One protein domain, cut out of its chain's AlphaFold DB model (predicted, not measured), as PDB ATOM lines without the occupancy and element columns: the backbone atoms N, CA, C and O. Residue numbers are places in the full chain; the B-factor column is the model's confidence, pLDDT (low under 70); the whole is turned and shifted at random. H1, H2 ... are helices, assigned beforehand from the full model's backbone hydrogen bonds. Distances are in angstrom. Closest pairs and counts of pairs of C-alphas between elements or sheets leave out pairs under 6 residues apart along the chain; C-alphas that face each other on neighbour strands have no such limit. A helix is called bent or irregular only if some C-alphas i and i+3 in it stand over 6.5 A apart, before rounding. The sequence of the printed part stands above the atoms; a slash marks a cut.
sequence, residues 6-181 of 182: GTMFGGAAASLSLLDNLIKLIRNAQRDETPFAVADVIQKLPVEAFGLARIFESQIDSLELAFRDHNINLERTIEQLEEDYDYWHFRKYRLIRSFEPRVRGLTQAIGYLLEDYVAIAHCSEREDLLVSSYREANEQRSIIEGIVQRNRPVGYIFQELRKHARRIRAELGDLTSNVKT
ATOM      1  N   GLY A   6      46.343  38.055 -45.468       77.56
ATOM      2  CA  GLY A   6      45.155  37.260 -45.164       77.56
ATOM      3  C   GLY A   6      45.497  35.878 -44.619       77.56
ATOM      4  O   GLY A   6      44.915  35.472 -43.617       77.56
ATOM      5  N   THR A   7      46.487  35.189 -45.187       78.06
ATOM      6  CA  THR A   7      46.966  33.898 -44.660       78.06
ATOM      7  C   THR A   7      47.516  34.026 -43.234       78.06
ATOM      8  O   THR A   7      47.221  33.195 -42.375       78.06
ATOM      9  N   MET A   8      48.280  35.085 -42.942       83.56
ATOM     10  CA  MET A   8      48.808  35.332 -41.595       83.56
ATOM     11  C   MET A   8      47.681  35.575 -40.581       83.56
ATOM     12  O   MET A   8      47.664  34.950 -39.518       83.56
ATOM     13  N   PHE A   9      46.730  36.457 -40.903       83.88
ATOM     14  CA  PHE A   9      45.593  36.722 -40.022       83.88
ATOM     15  C   PHE A   9      44.678  35.502 -39.883       83.88
ATOM     16  O   PHE A   9      44.206  35.224 -38.783       83.88
ATOM     17  N   GLY A  10      44.484  34.733 -40.957       81.75
ATOM     18  CA  GLY A  10      43.742  33.475 -40.939       81.75
ATOM     19  C   GLY A  10      44.381  32.444 -40.009       81.75
ATOM     20  O   GLY A  10      43.689  31.831 -39.203       81.75
ATOM     21  N   GLY A  11      45.712  32.314 -40.029       81.25
ATOM     22  CA  GLY A  11      46.438  31.466 -39.078       81.25
ATOM     23  C   GLY A  11      46.302  31.938 -37.624       81.25
ATOM     24  O   GLY A  11      46.162  31.123 -36.707       81.25
ATOM     25  N   ALA A  12      46.293  33.254 -37.395       83.56
ATOM     26  CA  ALA A  12      46.102  33.818 -36.059       83.56
ATOM     27  C   ALA A  12      44.683  33.536 -35.531       83.56
ATOM     28  O   ALA A  12      44.517  33.078 -34.400       83.56
ATOM     29  N   ALA A  13      43.669  33.723 -36.379       84.31
ATOM     30  CA  ALA A  13      42.281  33.353 -36.110       84.31
ATOM     31  C   ALA A  13      42.112  31.854 -35.812       84.31
ATOM     32  O   ALA A  13      41.452  31.480 -34.838       84.31
ATOM     33  N   ALA A  14      42.748  30.991 -36.607       81.19
ATOM     34  CA  ALA A  14      42.736  29.550 -36.379       81.19
ATOM     35  C   ALA A  14      43.337  29.195 -35.011       81.19
ATOM     36  O   ALA A  14      42.740  28.432 -34.258       81.19
ATOM     37  N   SER A  15      44.464  29.812 -34.643       82.69
ATOM     38  CA  SER A  15      45.109  29.590 -33.340       82.69
ATOM     39  C   SER A  15      44.208  29.992 -32.165       82.69
ATOM     40  O   SER A  15      44.090  29.241 -31.200       82.69
ATOM     41  N   LEU A  16      43.524  31.141 -32.243       83.81
ATOM     42  CA  LEU A  16      42.548  31.543 -31.217       83.81
ATOM     43  C   LEU A  16      41.375  30.574 -31.119       83.81
ATOM     44  O   LEU A  16      40.937  30.264 -30.015       83.81
ATOM     45  N   SER A  17      40.886  30.093 -32.260       82.62
ATOM     46  CA  SER A  17      39.806  29.107 -32.291       82.62
ATOM     47  C   SER A  17      40.239  27.817 -31.592       82.62
ATOM     48  O   SER A  17      39.514  27.305 -30.750       82.62
ATOM     49  N   LEU A  18      41.456  27.331 -31.852       80.94
ATOM     50  CA  LEU A  18      41.990  26.148 -31.170       80.94
ATOM     51  C   LEU A  18      42.151  26.360 -29.654       80.94
ATOM     52  O   LEU A  18      41.848  25.451 -28.884       80.94
ATOM     53  N   LEU A  19      42.572  27.551 -29.207       83.56
ATOM     54  CA  LEU A  19      42.630  27.881 -27.775       83.56
ATOM     55  C   LEU A  19      41.242  27.893 -27.124       83.56
ATOM     56  O   LEU A  19      41.094  27.432 -25.995       83.56
ATOM     57  N   ASP A  20      40.226  28.398 -27.822       83.19
ATOM     58  CA  ASP A  20      38.844  28.393 -27.329       83.19
ATOM     59  C   ASP A  20      38.300  26.959 -27.204       83.19
ATOM     60  O   ASP A  20      37.667  26.613 -26.204       83.19
ATOM     61  N   ASN A  21      38.634  26.090 -28.162       78.31
ATOM     62  CA  ASN A  21      38.305  24.665 -28.098       78.31
ATOM     63  C   ASN A  21      38.946  24.014 -26.874       78.31
ATOM     64  O   ASN A  21      38.283  23.286 -26.139       78.31
ATOM     65  N   LEU A  22      40.223  24.314 -26.630       79.06
ATOM     66  CA  LEU A  22      40.957  23.787 -25.487       79.06
ATOM     67  C   LEU A  22      40.335  24.240 -24.156       79.06
ATOM     68  O   LEU A  22      40.181  23.421 -23.256       79.06
ATOM     69  N   ILE A  23      39.894  25.500 -24.042       82.62
ATOM     70  CA  ILE A  23      39.160  25.993 -22.859       82.62
ATOM     71  C   ILE A  23      37.894  25.172 -22.605       82.62
ATOM     72  O   ILE A  23      37.613  24.805 -21.463       82.62
ATOM     73  N   LYS A  24      37.110  24.899 -23.650       80.06
ATOM     74  CA  LYS A  24      35.857  24.139 -23.527       80.06
ATOM     75  C   LYS A  24      36.110  22.705 -23.090       80.06
ATOM     76  O   LYS A  24      35.457  22.236 -22.164       80.06
ATOM     77  N   LEU A  25      37.104  22.061 -23.697       75.38
ATOM     78  CA  LEU A  25      37.536  20.719 -23.317       75.38
ATOM     79  C   LEU A  25      37.957  20.682 -21.845       75.38
ATOM     80  O   LEU A  25      37.436  19.872 -21.088       75.38
ATOM     81  N   ILE A  26      38.799  21.625 -21.407       77.06
ATOM     82  CA  ILE A  26      39.213  21.760 -20.002       77.06
ATOM     83  C   ILE A  26      38.000  21.913 -19.073       77.06
ATOM     84  O   ILE A  26      37.918  21.235 -18.052       77.06
ATOM     85  N   ARG A  27      37.042  22.786 -19.414       78.06
ATOM     86  CA  ARG A  27      35.833  23.006 -18.600       78.06
ATOM     87  C   ARG A  27      34.974  21.754 -18.482       78.06
ATOM     88  O   ARG A  27      34.454  21.485 -17.403       78.06
ATOM     89  N   ASN A  28      34.811  21.018 -19.574       72.94
ATOM     90  CA  ASN A  28      34.032  19.785 -19.585       72.94
ATOM     91  C   ASN A  28      34.741  18.687 -18.785       72.94
ATOM     92  O   ASN A  28      34.108  18.038 -17.960       72.94
ATOM     93  N   ALA A  29      36.063  18.571 -18.921       70.50
ATOM     94  CA  ALA A  29      36.868  17.622 -18.161       70.50
ATOM     95  C   ALA A  29      36.838  17.884 -16.645       70.50
ATOM     96  O   ALA A  29      36.801  16.943 -15.863       70.50
ATOM     97  N   GLN A  30      36.817  19.154 -16.222       70.75
ATOM     98  CA  GLN A  30      36.743  19.538 -14.805       70.75
ATOM     99  C   GLN A  30      35.370  19.300 -14.157       70.75
ATOM    100  O   GLN A  30      35.279  19.252 -12.933       70.75
ATOM    101  N   ARG A  31      34.292  19.208 -14.947       71.31
ATOM    102  CA  ARG A  31      32.933  18.949 -14.434       71.31
ATOM    103  C   ARG A  31      32.681  17.475 -14.146       71.31
ATOM    104  O   ARG A  31      31.797  17.158 -13.356       71.31
ATOM    105  N   ASP A  32      33.455  16.612 -14.780       63.75
ATOM    106  CA  ASP A  32      33.326  15.172 -14.697       63.75
ATOM    107  C   ASP A  32      34.333  14.602 -13.693       63.75
ATOM    108  O   ASP A  32      35.518  14.929 -13.744       63.75
ATOM    109  N   GLU A  33      33.891  13.696 -12.813       59.44
ATOM    110  CA  GLU A  33      34.792  12.901 -11.967       59.44
ATOM    111  C   GLU A  33      35.691  12.046 -12.873       59.44
ATOM    112  O   GLU A  33      35.304  10.979 -13.364       59.44
ATOM    113  N   THR A  34      36.876  12.573 -13.182       59.97
ATOM    114  CA  THR A  34      37.835  11.960 -14.097       59.97
ATOM    115  C   THR A  34      38.799  11.052 -13.323       59.97
ATOM    116  O   THR A  34      39.183  11.380 -12.198       59.97
ATOM    117  N   PRO A  35      39.220   9.903 -13.886       57.88
ATOM    118  CA  PRO A  35      40.171   9.005 -13.231       57.88
ATOM    119  C   PRO A  35      41.501   9.700 -12.885       57.88
ATOM    120  O   PRO A  35      41.991  10.536 -13.641       57.88
ATOM    121  N   PHE A  36      42.135   9.304 -11.776       49.62
ATOM    122  CA  PHE A  36      43.332   9.953 -11.203       49.62
ATOM    123  C   PHE A  36      44.494  10.187 -12.193       49.62
ATOM    124  O   PHE A  36      45.138  11.227 -12.136       49.62
ATOM    125  N   ALA A  37      44.753   9.263 -13.129       55.16
ATOM    126  CA  ALA A  37      45.837   9.401 -14.116       55.16
ATOM    127  C   ALA A  37      45.578  10.499 -15.169       55.16
ATOM    128  O   ALA A  37      46.503  11.008 -15.796       55.16
ATOM    129  N   VAL A  38      44.311  10.861 -15.358       61.47
ATOM    130  CA  VAL A  38      43.836  11.868 -16.310       61.47
ATOM    131  C   VAL A  38      43.764  13.248 -15.646       61.47
ATOM    132  O   VAL A  38      43.989  14.266 -16.300       61.47
ATOM    133  N   ALA A  39      43.564  13.280 -14.324       65.00
ATOM    134  CA  ALA A  39      43.524  14.502 -13.527       65.00
ATOM    135  C   ALA A  39      44.828  15.320 -13.619       65.00
ATOM    136  O   ALA A  39      44.764  16.530 -13.820       65.00
ATOM    137  N   ASP A  40      46.002  14.679 -13.566       65.19
ATOM    138  CA  ASP A  40      47.298  15.377 -13.623       65.19
ATOM    139  C   ASP A  40      47.531  16.110 -14.953       65.19
ATOM    140  O   ASP A  40      48.127  17.191 -14.982       65.19
ATOM    141  N   VAL A  41      47.066  15.538 -16.067       67.06
ATOM    142  CA  VAL A  41      47.166  16.192 -17.379       67.06
ATOM    143  C   VAL A  41      46.122  17.299 -17.491       67.06
ATOM    144  O   VAL A  41      46.465  18.423 -17.859       67.06
ATOM    145  N   ILE A  42      44.879  17.038 -17.072       68.62
ATOM    146  CA  ILE A  42      43.807  18.046 -17.043       68.62
ATOM    147  C   ILE A  42      44.193  19.261 -16.193       68.62
ATOM    148  O   ILE A  42      43.842  20.382 -16.549       68.62
ATOM    149  N   GLN A  43      44.940  19.082 -15.102       73.75
ATOM    150  CA  GLN A  43      45.402  20.186 -14.258       73.75
ATOM    151  C   GLN A  43      46.512  21.029 -14.904       73.75
ATOM    152  O   GLN A  43      46.596  22.233 -14.645       73.75
ATOM    153  N   LYS A  44      47.353  20.438 -15.765       78.69
ATOM    154  CA  LYS A  44      48.443  21.148 -16.463       78.69
ATOM    155  C   LYS A  44      47.968  21.900 -17.702       78.69
ATOM    156  O   LYS A  44      48.467  22.993 -17.973       78.69
ATOM    157  N   LEU A  45      46.963  21.372 -18.402       78.12
ATOM    158  CA  LEU A  45      46.412  21.972 -19.623       78.12
ATOM    159  C   LEU A  45      46.010  23.457 -19.471       78.12
ATOM    160  O   LEU A  45      46.417  24.251 -20.319       78.12
ATOM    161  N   PRO A  46      45.297  23.895 -18.411       80.19
ATOM    162  CA  PRO A  46      44.985  25.309 -18.203       80.19
ATOM    163  C   PRO A  46      46.229  26.197 -18.105       80.19
ATOM    164  O   PRO A  46      46.229  27.313 -18.621       80.19
ATOM    165  N   VAL A  47      47.293  25.714 -17.454       84.44
ATOM    166  CA  VAL A  47      48.537  26.472 -17.249       84.44
ATOM    167  C   VAL A  47      49.285  26.637 -18.570       84.44
ATOM    168  O   VAL A  47      49.726  27.740 -18.901       84.44
ATOM    169  N   GLU A  48      49.392  25.562 -19.347       83.75
ATOM    170  CA  GLU A  48      50.060  25.575 -20.650       83.75
ATOM    171  C   GLU A  48      49.276  26.407 -21.672       83.75
ATOM    172  O   GLU A  48      49.844  27.284 -22.329       83.75
ATOM    173  N   ALA A  49      47.952  26.237 -21.719       83.00
ATOM    174  CA  ALA A  49      47.061  27.050 -22.536       83.00
ATOM    175  C   ALA A  49      47.146  28.540 -22.165       83.00
ATOM    176  O   ALA A  49      47.192  29.397 -23.051       83.00
ATOM    177  N   PHE A  50      47.216  28.873 -20.868       85.81
ATOM    178  CA  PHE A  50      47.392  30.253 -20.403       85.81
ATOM    179  C   PHE A  50      48.719  30.845 -20.894       85.81
ATOM    180  O   PHE A  50      48.767  31.992 -21.354       85.81
ATOM    181  N   GLY A  51      49.797  30.056 -20.836       85.94
ATOM    182  CA  GLY A  51      51.100  30.420 -21.386       85.94
ATOM    183  C   GLY A  51      51.033  30.724 -22.884       85.94
ATOM    184  O   GLY A  51      51.498  31.781 -23.319       85.94
ATOM    185  N   LEU A  52      50.390  29.851 -23.665       85.81
ATOM    186  CA  LEU A  52      50.212  30.028 -25.109       85.81
ATOM    187  C   LEU A  52      49.355  31.253 -25.446       85.81
ATOM    188  O   LEU A  52      49.737  32.033 -26.318       85.81
ATOM    189  N   ALA A  53      48.256  31.487 -24.721       85.88
ATOM    190  CA  ALA A  53      47.410  32.666 -24.903       85.88
ATOM    191  C   ALA A  53      48.181  33.974 -24.648       85.88
ATOM    192  O   ALA A  53      48.037  34.944 -25.395       85.88
ATOM    193  N   ARG A  54      49.060  33.998 -23.636       88.00
ATOM    194  CA  ARG A  54      49.942  35.142 -23.359       88.00
ATOM    195  C   ARG A  54      50.977  35.361 -24.467       88.00
ATOM    196  O   ARG A  54      51.220  36.508 -24.845       88.00
ATOM    197  N   ILE A  55      51.601  34.296 -24.975       88.31
ATOM    198  CA  ILE A  55      52.549  34.402 -26.097       88.31
ATOM    199  C   ILE A  55      51.819  34.930 -27.336       88.31
ATOM    200  O   ILE A  55      52.328  35.825 -28.008       88.31
ATOM    201  N   PHE A  56      50.616  34.426 -27.606       86.94
ATOM    202  CA  PHE A  56      49.785  34.861 -28.720       86.94
ATOM    203  C   PHE A  56      49.430  36.356 -28.633       86.94
ATOM    204  O   PHE A  56      49.658  37.092 -29.593       86.94
ATOM    205  N   GLU A  57      48.966  36.835 -27.473       88.31
ATOM    206  CA  GLU A  57      48.705  38.264 -27.230       88.31
ATOM    207  C   GLU A  57      49.952  39.119 -27.521       88.31
ATOM    208  O   GLU A  57      49.893  40.083 -28.285       88.31
ATOM    209  N   SER A  58      51.112  38.717 -26.988       89.31
ATOM    210  CA  SER A  58      52.376  39.427 -27.207       89.31
ATOM    211  C   SER A  58      52.811  39.446 -28.677       89.31
ATOM    212  O   SER A  58      53.419  40.425 -29.123       89.31
ATOM    213  N   GLN A  59      52.528  38.384 -29.435       86.31
ATOM    214  CA  GLN A  59      52.836  38.333 -30.862       86.31
ATOM    215  C   GLN A  59      51.939  39.263 -31.677       86.31
ATOM    216  O   GLN A  59      52.450  39.907 -32.590       86.31
ATOM    217  N   ILE A  60      50.653  39.389 -31.329       88.06
ATOM    218  CA  ILE A  60      49.753  40.373 -31.950       88.06
ATOM    219  C   ILE A  60      50.252  41.791 -31.697       88.06
ATOM    220  O   ILE A  60      50.348  42.576 -32.638       88.06
ATOM    221  N   ASP A  61      50.608  42.112 -30.454       90.12
ATOM    222  CA  ASP A  61      51.111  43.442 -30.103       90.12
ATOM    223  C   ASP A  61      52.394  43.778 -30.868       90.12
ATOM    224  O   ASP A  61      52.525  44.863 -31.435       90.12
ATOM    225  N   SER A  62      53.313  42.813 -30.952       88.88
ATOM    226  CA  SER A  62      54.556  42.961 -31.715       88.88
ATOM    227  C   SER A  62      54.297  43.139 -33.212       88.88
ATOM    228  O   SER A  62      55.021  43.872 -33.882       88.88
ATOM    229  N   LEU A  63      53.285  42.454 -33.747       86.56
ATOM    230  CA  LEU A  63      52.913  42.520 -35.154       86.56
ATOM    231  C   LEU A  63      52.284  43.868 -35.503       86.56
ATOM    232  O   LEU A  63      52.696  44.491 -36.477       86.56
ATOM    233  N   GLU A  64      51.342  44.351 -34.691       89.50
ATOM    234  CA  GLU A  64      50.742  45.670 -34.890       89.50
ATOM    235  C   GLU A  64      51.800  46.777 -34.784       89.50
ATOM    236  O   GLU A  64      51.832  47.677 -35.626       89.50
ATOM    237  N   LEU A  65      52.704  46.691 -33.799       90.25
ATOM    238  CA  LEU A  65      53.809  47.639 -33.658       90.25
ATOM    239  C   LEU A  65      54.705  47.630 -34.900       90.25
ATOM    240  O   LEU A  65      54.974  48.684 -35.463       90.25
ATOM    241  N   ALA A  66      55.082  46.449 -35.391       86.06
ATOM    242  CA  ALA A  66      55.897  46.336 -36.592       86.06
ATOM    243  C   ALA A  66      55.180  46.912 -37.830       86.06
ATOM    244  O   ALA A  66      55.812  47.564 -38.659       86.06
ATOM    245  N   PHE A  67      53.858  46.740 -37.960       86.62
ATOM    246  CA  PHE A  67      53.095  47.396 -39.028       86.62
ATOM    247  C   PHE A  67      53.201  48.927 -38.942       86.62
ATOM    248  O   PHE A  67      53.442  49.580 -39.962       86.62
ATOM    249  N   ARG A  68      53.079  49.494 -37.735       87.75
ATOM    250  CA  ARG A  68      53.216  50.940 -37.499       87.75
ATOM    251  C   ARG A  68      54.636  51.439 -37.782       87.75
ATOM    252  O   ARG A  68      54.784  52.420 -38.503       87.75
ATOM    253  N   ASP A  69      55.662  50.734 -37.310       87.56
ATOM    254  CA  ASP A  69      57.078  51.081 -37.522       87.56
ATOM    255  C   ASP A  69      57.464  51.080 -39.010       87.56
ATOM    256  O   ASP A  69      58.340  51.826 -39.452       87.56
ATOM    257  N   HIS A  70      56.781  50.261 -39.810       83.12
ATOM    258  CA  HIS A  70      56.931  50.213 -41.261       83.12
ATOM    259  C   HIS A  70      56.020  51.197 -42.020       83.12
ATOM    260  O   HIS A  70      55.923  51.101 -43.248       83.12
ATOM    261  N   ASN A  71      55.385  52.147 -41.321       85.25
ATOM    262  CA  ASN A  71      54.451  53.137 -41.866       85.25
ATOM    263  C   ASN A  71      53.312  52.504 -42.689       85.25
ATOM    264  O   ASN A  71      52.871  53.063 -43.695       85.25
ATOM    265  N   ILE A  72      52.850  51.311 -42.302       85.31
ATOM    266  CA  ILE A  72      51.679  50.692 -42.922       85.31
ATOM    267  C   ILE A  72      50.431  51.347 -42.327       85.31
ATOM    268  O   ILE A  72      50.224  51.317 -41.115       85.31
ATOM    269  N   ASN A  73      49.586  51.924 -43.185       87.00
ATOM    270  CA  ASN A  73      48.322  52.498 -42.742       87.00
ATOM    271  C   ASN A  73      47.359  51.381 -42.301       87.00
ATOM    272  O   ASN A  73      46.870  50.614 -43.131       87.00
ATOM    273  N   LEU A  74      47.077  51.317 -40.997       89.81
ATOM    274  CA  LEU A  74      46.182  50.335 -40.380       89.81
ATOM    275  C   LEU A  74      44.696  50.558 -40.707       89.81
ATOM    276  O   LEU A  74      43.885  49.663 -40.475       89.81
ATOM    277  N   GLU A  75      44.326  51.719 -41.244       93.25
ATOM    278  CA  GLU A  75      42.961  52.001 -41.707       93.25
ATOM    279  C   GLU A  75      42.650  51.315 -43.042       93.25
ATOM    280  O   GLU A  75      41.484  51.162 -43.404       93.25
ATOM    281  N   ARG A  76      43.687  50.874 -43.767       89.62
ATOM    282  CA  ARG A  76      43.521  50.133 -45.015       89.62
ATOM    283  C   ARG A  76      43.075  48.700 -44.760       89.62
ATOM    284  O   ARG A  76      43.427  48.084 -43.750       89.62
ATOM    285  N   THR A  77      42.323  48.169 -45.714       90.94
ATOM    286  CA  THR A  77      41.918  46.762 -45.746       90.94
ATOM    287  C   THR A  77      43.058  45.867 -46.236       90.94
ATOM    288  O   THR A  77      44.059  46.355 -46.762       90.94
ATOM    289  N   ILE A  78      42.922  44.546 -46.080       85.50
ATOM    290  CA  ILE A  78      43.914  43.592 -46.608       85.50
ATOM    291  C   ILE A  78      44.007  43.724 -48.132       85.50
ATOM    292  O   ILE A  78      45.109  43.812 -48.661       85.50
ATOM    293  N   GLU A  79      42.865  43.824 -48.815       85.88
ATOM    294  CA  GLU A  79      42.798  44.000 -50.275       85.88
ATOM    295  C   GLU A  79      43.549  45.259 -50.726       85.88
ATOM    296  O   GLU A  79      44.414  45.197 -51.592       85.88
ATOM    297  N   GLN A  80      43.312  46.391 -50.060       87.75
ATOM    298  CA  GLN A  80      43.988  47.652 -50.380       87.75
ATOM    299  C   GLN A  80      45.500  47.611 -50.127       87.75
ATOM    300  O   GLN A  80      46.255  48.336 -50.772       87.75
ATOM    301  N   LEU A  81      45.957  46.817 -49.155       83.19
ATOM    302  CA  LEU A  81      47.387  46.623 -48.918       83.19
ATOM    303  C   LEU A  81      48.017  45.743 -49.997       83.19
ATOM    304  O   LEU A  81      49.146  45.998 -50.392       83.19
ATOM    305  N   GLU A  82      47.303  44.736 -50.489       79.50
ATOM    306  CA  GLU A  82      47.786  43.856 -51.552       79.50
ATOM    307  C   GLU A  82      47.757  44.512 -52.939       79.50
ATOM    308  O   GLU A  82      48.530  44.130 -53.811       79.50
ATOM    309  N   GLU A  83      46.900  45.499 -53.168       81.94
ATOM    310  CA  GLU A  83      46.895  46.265 -54.421       81.94
ATOM    311  C   GLU A  83      48.038  47.292 -54.491       81.94
ATOM    312  O   GLU A  83      48.423  47.731 -55.577       81.94
ATOM    313  N   ASP A  84      48.614  47.669 -53.348       78.69
ATOM    314  CA  ASP A  84      49.676  48.666 -53.278       78.69
ATOM    315  C   ASP A  84      51.027  48.066 -53.709       78.69
ATOM    316  O   ASP A  84      51.620  47.221 -53.033       78.69
ATOM    317  N   TYR A  85      51.548  48.531 -54.844       67.00
ATOM    318  CA  TYR A  85      52.844  48.105 -55.373       67.00
ATOM    319  C   TYR A  85      53.975  48.267 -54.345       67.00
ATOM    320  O   TYR A  85      54.798  47.361 -54.184       67.00
ATOM    321  N   ASP A  86      53.980  49.361 -53.577       68.12
ATOM    322  CA  ASP A  86      54.998  49.620 -52.555       68.12
ATOM    323  C   ASP A  86      54.879  48.664 -51.364       68.12
ATOM    324  O   ASP A  86      55.841  48.480 -50.608       68.12
ATOM    325  N   TYR A  87      53.713  48.046 -51.162       71.44
ATOM    326  CA  TYR A  87      53.543  46.984 -50.178       71.44
ATOM    327  C   TYR A  87      54.344  45.739 -50.562       71.44
ATOM    328  O   TYR A  87      55.077  45.196 -49.733       71.44
ATOM    329  N   TRP A  88      54.286  45.335 -51.830       71.06
ATOM    330  CA  TRP A  88      55.013  44.167 -52.324       71.06
ATOM    331  C   TRP A  88      56.492  44.436 -52.611       71.06
ATOM    332  O   TRP A  88      57.315  43.534 -52.445       71.06
ATOM    333  N   HIS A  89      56.850  45.655 -53.025       64.31
ATOM    334  CA  HIS A  89      58.224  45.991 -53.412       64.31
ATOM    335  C   HIS A  89      59.157  46.302 -52.228       64.31
ATOM    336  O   HIS A  89      60.363  46.055 -52.314       64.31
ATOM    337  N   PHE A  90      58.639  46.802 -51.099       61.62
ATOM    338  CA  PHE A  90      59.461  47.123 -49.923       61.62
ATOM    339  C   PHE A  90      59.522  45.989 -48.884       61.62
ATOM    340  O   PHE A  90      58.829  44.980 -48.965       61.62
ATOM    341  N   ARG A  91      60.368  46.162 -47.851       61.81
ATOM    342  CA  ARG A  91      60.647  45.226 -46.728       61.81
ATOM    343  C   ARG A  91      59.409  44.665 -45.989       61.81
ATOM    344  O   ARG A  91      59.573  43.818 -45.116       61.81
ATOM    345  N   LYS A  92      58.200  45.084 -46.351       70.56
ATOM    346  CA  LYS A  92      56.900  44.670 -45.815       70.56
ATOM    347  C   LYS A  92      56.602  43.181 -46.076       70.56
ATOM    348  O   LYS A  92      56.069  42.515 -45.196       70.56
ATOM    349  N   TYR A  93      57.110  42.591 -47.166       69.69
ATOM    350  CA  TYR A  93      57.106  41.125 -47.350       69.69
ATOM    351  C   TYR A  93      57.900  40.375 -46.262       69.69
ATOM    352  O   TYR A  93      57.489  39.316 -45.780       69.69
ATOM    353  N   ARG A  94      59.051  40.921 -45.834       72.75
ATOM    354  CA  ARG A  94      59.867  40.294 -44.777       72.75
ATOM    355  C   ARG A  94      59.133  40.275 -43.445       72.75
ATOM    356  O   ARG A  94      59.358  39.358 -42.662       72.75
ATOM    357  N   LEU A  95      58.261  41.253 -43.214       77.31
ATOM    358  CA  LEU A  95      57.442  41.324 -42.017       77.31
ATOM    359  C   LEU A  95      56.485  40.128 -41.958       77.31
ATOM    360  O   LEU A  95      56.600  39.333 -41.030       77.31
ATOM    361  N   ILE A  96      55.669  39.899 -42.993       76.62
ATOM    362  CA  ILE A  96      54.769  38.728 -43.062       76.62
ATOM    363  C   ILE A  96      55.559  37.424 -42.908       76.62
ATOM    364  O   ILE A  96      55.245  36.590 -42.058       76.62
ATOM    365  N   ARG A  97      56.663  37.286 -43.653       77.19
ATOM    366  CA  ARG A  97      57.518  36.092 -43.612       77.19
ATOM    367  C   ARG A  97      58.155  35.837 -42.239       77.19
ATOM    368  O   ARG A  97      58.475  34.697 -41.920       77.19
ATOM    369  N   SER A  98      58.368  36.875 -41.432       77.44
ATOM    370  CA  SER A  98      58.923  36.738 -40.079       77.44
ATOM    371  C   SER A  98      57.886  36.316 -39.035       77.44
ATOM    372  O   SER A  98      58.250  35.719 -38.020       77.44
ATOM    373  N   PHE A  99      56.605  36.601 -39.286       77.69
ATOM    374  CA  PHE A  99      55.509  36.322 -38.361       77.69
ATOM    375  C   PHE A  99      54.771  35.025 -38.671       77.69
ATOM    376  O   PHE A  99      54.371  34.333 -37.736       77.69
ATOM    377  N   GLU A 100      54.651  34.643 -39.942       80.88
ATOM    378  CA  GLU A 100      54.001  33.393 -40.345       80.88
ATOM    379  C   GLU A 100      54.545  32.156 -39.591       80.88
ATOM    380  O   GLU A 100      53.735  31.392 -39.060       80.88
ATOM    381  N   PRO A 101      55.873  31.960 -39.424       82.25
ATOM    382  CA  PRO A 101      56.391  30.820 -38.668       82.25
ATOM    383  C   PRO A 101      56.003  30.859 -37.187       82.25
ATOM    384  O   PRO A 101      55.852  29.811 -36.566       82.25
ATOM    385  N   ARG A 102      55.834  32.057 -36.613       83.00
ATOM    386  CA  ARG A 102      55.480  32.231 -35.199       83.00
ATOM    387  C   ARG A 102      54.023  31.863 -34.945       83.00
ATOM    388  O   ARG A 102      53.742  31.106 -34.021       83.00
ATOM    389  N   VAL A 103      53.128  32.339 -35.813       79.12
ATOM    390  CA  VAL A 103      51.705  31.979 -35.793       79.12
ATOM    391  C   VAL A 103      51.542  30.478 -36.011       79.12
ATOM    392  O   VAL A 103      50.848  29.822 -35.243       79.12
ATOM    393  N   ARG A 104      52.252  29.910 -36.992       79.31
ATOM    394  CA  ARG A 104      52.227  28.467 -37.258       79.31
ATOM    395  C   ARG A 104      52.734  27.650 -36.071       79.31
ATOM    396  O   ARG A 104      52.111  26.657 -35.719       79.31
ATOM    397  N   GLY A 105      53.827  28.082 -35.440       80.81
ATOM    398  CA  GLY A 105      54.355  27.444 -34.236       80.81
ATOM    399  C   GLY A 105      53.353  27.464 -33.079       80.81
ATOM    400  O   GLY A 105      53.216  26.464 -32.382       80.81
ATOM    401  N   LEU A 106      52.596  28.554 -32.917       79.88
ATOM    402  CA  LEU A 106      51.509  28.621 -31.938       79.88
ATOM    403  C   LEU A 106      50.371  27.661 -32.283       79.88
ATOM    404  O   LEU A 106      49.974  26.881 -31.425       79.88
ATOM    405  N   THR A 107      49.887  27.668 -33.529       80.25
ATOM    406  CA  THR A 107      48.851  26.728 -33.990       80.25
ATOM    407  C   THR A 107      49.263  25.280 -33.723       80.25
ATOM    408  O   THR A 107      48.464  24.499 -33.221       80.25
ATOM    409  N   GLN A 108      50.517  24.935 -34.021       82.31
ATOM    410  CA  GLN A 108      51.061  23.596 -33.823       82.31
ATOM    411  C   GLN A 108      51.160  23.227 -32.339       82.31
ATOM    412  O   GLN A 108      50.735  22.142 -31.961       82.31
ATOM    413  N   ALA A 109      51.654  24.132 -31.488       80.44
ATOM    414  CA  ALA A 109      51.722  23.899 -30.047       80.44
ATOM    415  C   ALA A 109      50.332  23.671 -29.433       80.44
ATOM    416  O   ALA A 109      50.156  22.760 -28.635       80.44
ATOM    417  N   ILE A 110      49.331  24.460 -29.841       79.94
ATOM    418  CA  ILE A 110      47.945  24.269 -29.392       79.94
ATOM    419  C   ILE A 110      47.379  22.952 -29.944       79.94
ATOM    420  O   ILE A 110      46.661  22.249 -29.238       79.94
ATOM    421  N   GLY A 111      47.718  22.607 -31.190       78.44
ATOM    422  CA  GLY A 111      47.354  21.337 -31.815       78.44
ATOM    423  C   GLY A 111      47.835  20.131 -31.012       78.44
ATOM    424  O   GLY A 111      47.038  19.240 -30.753       78.44
ATOM    425  N   TYR A 112      49.081  20.147 -30.532       82.44
ATOM    426  CA  TYR A 112      49.609  19.073 -29.685       82.44
ATOM    427  C   TYR A 112      48.842  18.917 -28.373       82.44
ATOM    428  O   TYR A 112      48.485  17.804 -28.012       82.44
ATOM    429  N   LEU A 113      48.479  20.020 -27.711       79.00
ATOM    430  CA  LEU A 113      47.654  19.949 -26.499       79.00
ATOM    431  C   LEU A 113      46.261  19.367 -26.765       79.00
ATOM    432  O   LEU A 113      45.703  18.669 -25.919       79.00
ATOM    433  N   LEU A 114      45.685  19.654 -27.936       76.62
ATOM    434  CA  LEU A 114      44.410  19.071 -28.349       76.62
ATOM    435  C   LEU A 114      44.546  17.578 -28.663       76.62
ATOM    436  O   LEU A 114      43.672  16.811 -28.273       76.62
ATOM    437  N   GLU A 115      45.620  17.162 -29.335       79.50
ATOM    438  CA  GLU A 115      45.910  15.750 -29.608       79.50
ATOM    439  C   GLU A 115      46.104  14.957 -28.310       79.50
ATOM    440  O   GLU A 115      45.499  13.896 -28.159       79.50
ATOM    441  N   ASP A 116      46.854  15.500 -27.347       75.12
ATOM    442  CA  ASP A 116      47.041  14.894 -26.025       75.12
ATOM    443  C   ASP A 116      45.699  14.715 -25.303       75.12
ATOM    444  O   ASP A 116      45.409  13.652 -24.749       75.12
ATOM    445  N   TYR A 117      44.830  15.729 -25.358       73.38
ATOM    446  CA  TYR A 117      43.493  15.640 -24.776       73.38
ATOM    447  C   TYR A 117      42.612  14.602 -25.486       73.38
ATOM    448  O   TYR A 117      41.922  13.821 -24.830       73.38
ATOM    449  N   VAL A 118      42.629  14.567 -26.821       77.25
ATOM    450  CA  VAL A 118      41.880  13.581 -27.617       77.25
ATOM    451  C   VAL A 118      42.343  12.163 -27.288       77.25
ATOM    452  O   VAL A 118      41.507  11.284 -27.075       77.25
ATOM    453  N   ALA A 119      43.654  11.941 -27.174       77.06
ATOM    454  CA  ALA A 119      44.213  10.654 -26.777       77.06
ATOM    455  C   ALA A 119      43.714  10.226 -25.388       77.06
ATOM    456  O   ALA A 119      43.282   9.089 -25.206       77.06
ATOM    457  N   ILE A 120      43.692  11.149 -24.424       73.50
ATOM    458  CA  ILE A 120      43.174  10.901 -23.074       73.50
ATOM    459  C   ILE A 120      41.681  10.567 -23.081       73.50
ATOM    460  O   ILE A 120      41.258   9.631 -22.395       73.50
ATOM    461  N   ALA A 121      40.885  11.310 -23.849       73.25
ATOM    462  CA  ALA A 121      39.451  11.079 -23.969       73.25
ATOM    463  C   ALA A 121      39.156   9.697 -24.573       73.25
ATOM    464  O   ALA A 121      38.306   8.981 -24.045       73.25
ATOM    465  N   HIS A 122      39.911   9.283 -25.598       77.94
ATOM    466  CA  HIS A 122      39.840   7.925 -26.147       77.94
ATOM    467  C   HIS A 122      40.234   6.861 -25.117       77.94
ATOM    468  O   HIS A 122      39.498   5.897 -24.927       77.94
ATOM    469  N   CYS A 123      41.354   7.035 -24.406       76.00
ATOM    470  CA  CYS A 123      41.786   6.089 -23.370       76.00
ATOM    471  C   CYS A 123      40.793   5.964 -22.206       76.00
ATOM    472  O   CYS A 123      40.796   4.954 -21.508       76.00
ATOM    473  N   SER A 124      39.970   6.989 -21.988       71.44
ATOM    474  CA  SER A 124      38.977   7.044 -20.913       71.44
ATOM    475  C   SER A 124      37.558   6.707 -21.379       71.44
ATOM    476  O   SER A 124      36.632   6.859 -20.588       71.44
ATOM    477  N   GLU A 125      37.384   6.304 -22.644       75.06
ATOM    478  CA  GLU A 125      36.086   6.015 -23.275       75.06
ATOM    479  C   GLU A 125      35.075   7.185 -23.184       75.06
ATOM    480  O   GLU A 125      33.867   6.974 -23.106       75.06
ATOM    481  N   ARG A 126      35.560   8.439 -23.204       72.94
ATOM    482  CA  ARG A 126      34.744   9.672 -23.088       72.94
ATOM    483  C   ARG A 126      34.738  10.515 -24.363       72.94
ATOM    484  O   ARG A 126      35.004  11.719 -24.358       72.94
ATOM    485  N   GLU A 127      34.487   9.870 -25.493       76.56
ATOM    486  CA  GLU A 127      34.462  10.515 -26.815       76.56
ATOM    487  C   GLU A 127      33.292  11.507 -26.969       76.56
ATOM    488  O   GLU A 127      33.355  12.459 -27.748       76.56
ATOM    489  N   ASP A 128      32.233  11.339 -26.183       70.75
ATOM    490  CA  ASP A 128      31.077  12.234 -26.100       70.75
ATOM    491  C   ASP A 128      31.447  13.652 -25.619       70.75
ATOM    492  O   ASP A 128      30.911  14.651 -26.125       70.75
ATOM    493  N   LEU A 129      32.436  13.765 -24.725       67.50
ATOM    494  CA  LEU A 129      33.006  15.048 -24.296       67.50
ATOM    495  C   LEU A 129      33.738  15.771 -25.435       67.50
ATOM    496  O   LEU A 129      33.749  17.005 -25.478       67.50
ATOM    497  N   LEU A 130      34.321  15.032 -26.385       71.06
ATOM    498  CA  LEU A 130      34.935  15.624 -27.575       71.06
ATOM    499  C   LEU A 130      33.858  16.204 -28.490       71.06
ATOM    500  O   LEU A 130      33.962  17.355 -28.911       71.06
ATOM    501  N   VAL A 131      32.797  15.442 -28.767       72.12
ATOM    502  CA  VAL A 131      31.737  15.837 -29.711       72.12
ATOM    503  C   VAL A 131      31.037  17.130 -29.282       72.12
ATOM    504  O   VAL A 131      30.838  18.028 -30.107       72.12
ATOM    505  N   SER A 132      30.680  17.250 -28.001       68.50
ATOM    506  CA  SER A 132      30.052  18.462 -27.449       68.50
ATOM    507  C   SER A 132      30.979  19.677 -27.549       68.50
ATOM    508  O   SER A 132      30.586  20.727 -28.066       68.50
ATOM    509  N   SER A 133      32.245  19.499 -27.171       67.69
ATOM    510  CA  SER A 133      33.265  20.547 -27.227       67.69
ATOM    511  C   SER A 133      33.556  21.006 -28.662       67.69
ATOM    512  O   SER A 133      33.682  22.207 -28.898       67.69
ATOM    513  N   TYR A 134      33.593  20.090 -29.640       69.25
ATOM    514  CA  TYR A 134      33.791  20.408 -31.064       69.25
ATOM    515  C   TYR A 134      32.614  21.172 -31.689       69.25
ATOM    516  O   TYR A 134      32.817  21.989 -32.592       69.25
ATOM    517  N   ARG A 135      31.378  20.942 -31.228       70.19
ATOM    518  CA  ARG A 135      30.213  21.691 -31.722       70.19
ATOM    519  C   ARG A 135      30.278  23.153 -31.287       70.19
ATOM    520  O   ARG A 135      30.210  24.042 -32.131       70.19
ATOM    521  N   GLU A 136      30.480  23.398 -29.997       65.44
ATOM    522  CA  GLU A 136      30.585  24.757 -29.452       65.44
ATOM    523  C   GLU A 136      31.828  25.492 -29.979       65.44
ATOM    524  O   GLU A 136      31.824  26.706 -30.191       65.44
ATOM    525  N   ALA A 137      32.928  24.768 -30.180       66.94
ATOM    526  CA  ALA A 137      34.141  25.225 -30.852       66.94
ATOM    527  C   ALA A 137      33.880  25.801 -32.253       66.94
ATOM    528  O   ALA A 137      34.366  26.881 -32.595       66.94
ATOM    529  N   ASN A 138      33.086  25.098 -33.064       69.69
ATOM    530  CA  ASN A 138      32.794  25.504 -34.438       69.69
ATOM    531  C   ASN A 138      32.011  26.822 -34.520       69.69
ATOM    532  O   ASN A 138      32.254  27.622 -35.423       69.69
ATOM    533  N   GLU A 139      31.114  27.084 -33.569       71.12
ATOM    534  CA  GLU A 139      30.391  28.361 -33.505       71.12
ATOM    535  C   GLU A 139      31.350  29.533 -33.255       71.12
ATOM    536  O   GLU A 139      31.287  30.558 -33.936       71.12
ATOM    537  N   GLN A 140      32.304  29.362 -32.338       69.25
ATOM    538  CA  GLN A 140      33.310  30.389 -32.046       69.25
ATOM    539  C   GLN A 140      34.310  30.565 -33.184       69.25
ATOM    540  O   GLN A 140      34.704  31.690 -33.489       69.25
ATOM    541  N   ARG A 141      34.661  29.479 -33.875       71.75
ATOM    542  CA  ARG A 141      35.473  29.541 -35.089       71.75
ATOM    543  C   ARG A 141      34.819  30.418 -36.157       71.75
ATOM    544  O   ARG A 141      35.494  31.278 -36.708       71.75
ATOM    545  N   SER A 142      33.516  30.264 -36.401       75.25
ATOM    546  CA  SER A 142      32.794  31.094 -37.377       75.25
ATOM    547  C   SER A 142      32.818  32.584 -37.007       75.25
ATOM    548  O   SER A 142      33.012  33.438 -37.873       75.25
ATOM    549  N   ILE A 143      32.709  32.904 -35.712       77.25
ATOM    550  CA  ILE A 143      32.831  34.280 -35.207       77.25
ATOM    551  C   ILE A 143      34.242  34.829 -35.467       77.25
ATOM    552  O   ILE A 143      34.382  35.943 -35.971       77.25
ATOM    553  N   ILE A 144      35.284  34.050 -35.162       74.25
ATOM    554  CA  ILE A 144      36.685  34.471 -35.310       74.25
ATOM    555  C   ILE A 144      37.090  34.583 -36.791       74.25
ATOM    556  O   ILE A 144      37.781  35.527 -37.174       74.25
ATOM    557  N   GLU A 145      36.615  33.687 -37.654       75.56
ATOM    558  CA  GLU A 145      36.785  33.792 -39.109       75.56
ATOM    559  C   GLU A 145      36.065  35.034 -39.666       75.56
ATOM    560  O   GLU A 145      36.597  35.724 -40.536       75.56
ATOM    561  N   GLY A 146      34.906  35.397 -39.103       78.25
ATOM    562  CA  GLY A 146      34.185  36.629 -39.435       78.25
ATOM    563  C   GLY A 146      34.910  37.926 -39.045       78.25
ATOM    564  O   GLY A 146      34.600  38.986 -39.591       78.25
ATOM    565  N   ILE A 147      35.886  37.863 -38.134       78.12
ATOM    566  CA  ILE A 147      36.737  39.004 -37.761       78.12
ATOM    567  C   ILE A 147      37.804  39.250 -38.830       78.12
ATOM    568  O   ILE A 147      38.073  40.402 -39.176       78.12
ATOM    569  N   VAL A 148      38.376  38.183 -39.396       79.12
ATOM    570  CA  VAL A 148      39.432  38.243 -40.421       79.12
ATOM    571  C   VAL A 148      38.824  38.346 -41.823       79.12
ATOM    572  O   VAL A 148      39.152  37.612 -42.753       79.12
ATOM    573  N   GLN A 149      37.899  39.285 -41.993       83.00
ATOM    574  CA  GLN A 149      37.357  39.600 -43.309       83.00
ATOM    575  C   GLN A 149      38.298  40.558 -44.041       83.00
ATOM    576  O   GLN A 149      38.705  41.588 -43.503       83.00
ATOM    577  N   ARG A 150      38.634  40.225 -45.292       83.25
ATOM    578  CA  ARG A 150      39.626  40.957 -46.103       83.25
ATOM    579  C   ARG A 150      39.250  42.413 -46.373       83.25
ATOM    580  O   ARG A 150      40.141  43.238 -46.559       83.25
ATOM    581  N   ASN A 151      37.956  42.726 -46.321       86.38
ATOM    582  CA  ASN A 151      37.391  44.061 -46.498       86.38
ATOM    583  C   ASN A 151      37.373  44.911 -45.212       86.38
ATOM    584  O   ASN A 151      36.876  46.036 -45.235       86.38
ATOM    585  N   ARG A 152      37.880  44.399 -44.082       88.75
ATOM    586  CA  ARG A 152      37.973  45.161 -42.832       88.75
ATOM    587  C   ARG A 152      39.332  45.843 -42.696       88.75
ATOM    588  O   ARG A 152      40.333  45.286 -43.151       88.75
ATOM    589  N   PRO A 153      39.395  47.012 -42.032       92.19
ATOM    590  CA  PRO A 153      40.660  47.656 -41.705       92.19
ATOM    591  C   PRO A 153      41.574  46.734 -40.897       92.19
ATOM    592  O   PRO A 153      41.141  46.097 -39.935       92.19
ATOM    593  N   VAL A 154      42.858  46.697 -41.235       89.31
ATOM    594  CA  VAL A 154      43.830  45.837 -40.547       89.31
ATOM    595  C   VAL A 154      43.960  46.184 -39.058       89.31
ATOM    596  O   VAL A 154      44.062  45.289 -38.220       89.31
ATOM    597  N   GLY A 155      43.879  47.467 -38.700       90.25
ATOM    598  CA  GLY A 155      43.864  47.913 -37.304       90.25
ATOM    599  C   GLY A 155      42.684  47.348 -36.512       90.25
ATOM    600  O   GLY A 155      42.849  46.943 -35.362       90.25
ATOM    601  N   TYR A 156      41.513  47.241 -37.148       92.06
ATOM    602  CA  TYR A 156      40.340  46.611 -36.545       92.06
ATOM    603  C   TYR A 156      40.582  45.114 -36.299       92.06
ATOM    604  O   TYR A 156      40.291  44.612 -35.214       92.06
ATOM    605  N   ILE A 157      41.176  44.410 -37.270       90.06
ATOM    606  CA  ILE A 157      41.510  42.984 -37.136       90.06
ATOM    607  C   ILE A 157      42.460  42.764 -35.948       90.06
ATOM    608  O   ILE A 157      42.204  41.898 -35.113       90.06
ATOM    609  N   PHE A 158      43.514  43.577 -35.810       90.12
ATOM    610  CA  PHE A 158      44.420  43.504 -34.656       90.12
ATOM    611  C   PHE A 158      43.703  43.718 -33.325       90.12
ATOM    612  O   PHE A 158      43.922  42.964 -32.372       90.12
ATOM    613  N   GLN A 159      42.840  44.732 -33.252       91.69
ATOM    614  CA  GLN A 159      42.089  45.047 -32.042       91.69
ATOM    615  C   GLN A 159      41.191  43.884 -31.611       91.69
ATOM    616  O   GLN A 159      41.196  43.515 -30.434       91.69
ATOM    617  N   GLU A 160      40.448  43.293 -32.543       90.25
ATOM    618  CA  GLU A 160      39.556  42.177 -32.240       90.25
ATOM    619  C   GLU A 160      40.333  40.907 -31.876       90.25
ATOM    620  O   GLU A 160      40.036  40.284 -30.854       90.25
ATOM    621  N   LEU A 161      41.398  40.558 -32.609       87.50
ATOM    622  CA  LEU A 161      42.241  39.409 -32.255       87.50
ATOM    623  C   LEU A 161      42.848  39.564 -30.849       87.50
ATOM    624  O   LEU A 161      42.834  38.618 -30.057       87.50
ATOM    625  N   ARG A 162      43.316  40.768 -30.492       89.62
ATOM    626  CA  ARG A 162      43.811  41.086 -29.142       89.62
ATOM    627  C   ARG A 162      42.712  40.947 -28.089       89.62
ATOM    628  O   ARG A 162      42.947  40.373 -27.027       89.62
ATOM    629  N   LYS A 163      41.520  41.482 -28.354       89.38
ATOM    630  CA  LYS A 163      40.371  41.393 -27.442       89.38
ATOM    631  C   LYS A 163      40.004  39.934 -27.165       89.38
ATOM    632  O   LYS A 163      39.814  39.566 -26.006       89.38
ATOM    633  N   HIS A 164      39.981  39.100 -28.201       86.12
ATOM    634  CA  HIS A 164      39.746  37.664 -28.070       86.12
ATOM    635  C   HIS A 164      40.859  36.959 -27.288       86.12
ATOM    636  O   HIS A 164      40.556  36.203 -26.365       86.12
ATOM    637  N   ALA A 165      42.130  37.255 -27.576       87.00
ATOM    638  CA  ALA A 165      43.263  36.707 -26.829       87.00
ATOM    639  C   ALA A 165      43.183  37.041 -25.329       87.00
ATOM    640  O   ALA A 165      43.383  36.170 -24.483       87.00
ATOM    641  N   ARG A 166      42.823  38.287 -24.988       88.31
ATOM    642  CA  ARG A 166      42.642  38.736 -23.598       88.31
ATOM    643  C   ARG A 166      41.491  38.031 -22.895       88.31
ATOM    644  O   ARG A 166      41.659  37.641 -21.744       88.31
ATOM    645  N   ARG A 167      40.355  37.842 -23.576       89.19
ATOM    646  CA  ARG A 167      39.220  37.067 -23.047       89.19
ATOM    647  C   ARG A 167      39.650  35.635 -22.721       89.19
ATOM    648  O   ARG A 167      39.491  35.203 -21.587       89.19
ATOM    649  N   ILE A 168      40.249  34.940 -23.689       85.88
ATOM    650  CA  ILE A 168      40.749  33.560 -23.542       85.88
ATOM    651  C   ILE A 168      41.735  33.465 -22.376       85.88
ATOM    652  O   ILE A 168      41.621  32.588 -21.523       85.88
ATOM    653  N   ARG A 169      42.680  34.403 -22.295       86.19
ATOM    654  CA  ARG A 169      43.657  34.459 -21.207       86.19
ATOM    655  C   ARG A 169      43.000  34.670 -19.840       86.19
ATOM    656  O   ARG A 169      43.429  34.035 -18.884       86.19
ATOM    657  N   ALA A 170      42.005  35.550 -19.734       86.75
ATOM    658  CA  ALA A 170      41.273  35.763 -18.486       86.75
ATOM    659  C   ALA A 170      40.542  34.483 -18.055       86.75
ATOM    660  O   ALA A 170      40.733  34.025 -16.935       86.75
ATOM    661  N   GLU A 171      39.828  33.839 -18.981       85.62
ATOM    662  CA  GLU A 171      39.117  32.585 -18.717       85.62
ATOM    663  C   GLU A 171      40.058  31.456 -18.268       85.62
ATOM    664  O   GLU A 171      39.746  30.719 -17.335       85.62
ATOM    665  N   LEU A 172      41.236  31.334 -18.883       84.06
ATOM    666  CA  LEU A 172      42.269  30.382 -18.457       84.06
ATOM    667  C   LEU A 172      42.896  30.763 -17.107       84.06
ATOM    668  O   LEU A 172      43.271  29.888 -16.327       84.06
ATOM    669  N   GLY A 173      42.999  32.058 -16.804       83.12
ATOM    670  CA  GLY A 173      43.430  32.565 -15.499       83.12
ATOM    671  C   GLY A 173      42.488  32.139 -14.369       83.12
ATOM    672  O   GLY A 173      42.941  31.695 -13.313       83.12
ATOM    673  N   ASP A 174      41.182  32.190 -14.618       83.50
ATOM    674  CA  ASP A 174      40.173  31.730 -13.661       83.50
ATOM    675  C   ASP A 174      40.263  30.209 -13.461       83.50
ATOM    676  O   ASP A 174      40.296  29.718 -12.331       83.50
ATOM    677  N   LEU A 175      40.405  29.451 -14.555       79.00
ATOM    678  CA  LEU A 175      40.540  27.989 -14.509       79.00
ATOM    679  C   LEU A 175      41.820  27.537 -13.787       79.00
ATOM    680  O   LEU A 175      41.779  26.585 -13.012       79.00
ATOM    681  N   THR A 176      42.946  28.224 -13.996       74.94
ATOM    682  CA  THR A 176      44.216  27.930 -13.300       74.94
ATOM    683  C   THR A 176      44.176  28.278 -11.814       74.94
ATOM    684  O   THR A 176      44.834  27.612 -11.014       74.94
ATOM    685  N   SER A 177      43.408  29.296 -11.424       72.44
ATOM    686  CA  SER A 177      43.246  29.683 -10.017       72.44
ATOM    687  C   SER A 177      42.447  28.638  -9.236       72.44
ATOM    688  O   SER A 177      42.824  28.308  -8.114       72.44
ATOM    689  N   ASN A 178      41.429  28.042  -9.865       60.56
ATOM    690  CA  ASN A 178      40.616  26.977  -9.271       60.56
ATOM    691  C   ASN A 178      41.383  25.657  -9.081       60.56
ATOM    692  O   ASN A 178      41.085  24.907  -8.158       60.56
ATOM    693  N   VAL A 179      42.399  25.380  -9.910       59.34
ATOM    694  CA  VAL A 179      43.263  24.190  -9.768       59.34
ATOM    695  C   VAL A 179      44.167  24.268  -8.529       59.34
ATOM    696  O   VAL A 179      44.548  23.237  -7.994       59.34
ATOM    697  N   LYS A 180      44.507  25.465  -8.032       53.06
ATOM    698  CA  LYS A 180      45.363  25.622  -6.835       53.06
ATOM    699  C   LYS A 180      44.623  25.453  -5.504       53.06
ATOM    700  O   LYS A 180      45.273  25.418  -4.462       53.06
ATOM    701  N   THR A 181      43.294  25.427  -5.529       46.34
ATOM    702  CA  THR A 181      42.430  25.376  -4.337       46.34
ATOM    703  C   THR A 181      41.756  24.023  -4.112       46.34
ATOM    704  O   THR A 181      41.062  23.878  -3.106       46.34
TER     705      THR A 181
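What this domain is: This is residues 6 to 181 of the 182 residues of an uncharacterized protein of Candidatus Entotheonella gemina (UniProt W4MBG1). Four long helices, H2, H5, H6 and H7, surround a fifth, H1, in a rod-like up-and-down bundle, with the short helices H3 and H4 at one end. The ring round H1 is loosest at H6, which meets H5 and H7 with its end parts alone. The printed part has 176 residues with seven named helices, H1 to H7 in order, and no named strand; the class is all helix. It is compact, with a radius of gyration of the C-alphas of 18.0 A, and spans 59 by 28 by 22 A.

How they stand to each other: Begin with H1, residues 6 to 31, the hub, touching four helices. H2, residues 36 to 69, forms a hairpin with it: they touch at Ile 26 and Ile 42, whose C-alphas are the closest at 6.6 A, with residues 19 to 30 of H1 alone, at a shallow tilt of 25 degrees, opposite ways. H3, residues 78 to 83, and H4, residues 85 to 89, touch no helix; H3 is close to H1 but not clearly touching, the closest C-alphas, of Gly 6 and Ile 78, being 6.6 A apart. H5, residues 92 to 123, touches H1, the closest C-alphas, of Ser 15 and Thr 107, being 4.8 A apart; they run the same way at 24 degrees, a shallow tilt. H6, residues 127 to 147, touches H1, with the C-alphas of Asn 21 and Ala 137 closest at 5.0 A; the tilt of 34 degrees is only just shallow. H7, residues 154 to 179, touches H2, with the C-alphas of Phe 50 and Leu 172 closest at 5.5 A. H6 and H7 only just touch, with 3 pairs of C-alphas within 8 A. H2 and H6 are apart, as are H5 and H7. Every O i to N i+4 pair is within hydrogen-bond range in H1, H3, H4, H6 and H7; in H2 it is 26 of 30 and in H5 26 of 28.

Where its parts are: Find C-alpha 6 at (45.155, 37.260, -45.164); from there H1 runs 37.8 A. H2 starts at C-alpha 36, (43.332, 9.953, -11.203), and is 50.7 A long. H5 is 47.1 A long and only just irregular: C-alphas 98 and 101 are 6.6 A apart. H6, 30.6 A, has a kink of 28 degrees near residue 137. H7, 37.6 A, ends at C-alpha 179, (43.263, 24.190, -9.768).

The domain as a whole: The C-alphas farthest apart, of Phe 36 and Tyr 85, are 59.1 A apart. The printed part has no cut, and no link is long. The mean pLDDT of the printed part is 78.5; look for values under 70 at 29 residues, among them 32 to 42 and 178 to 181.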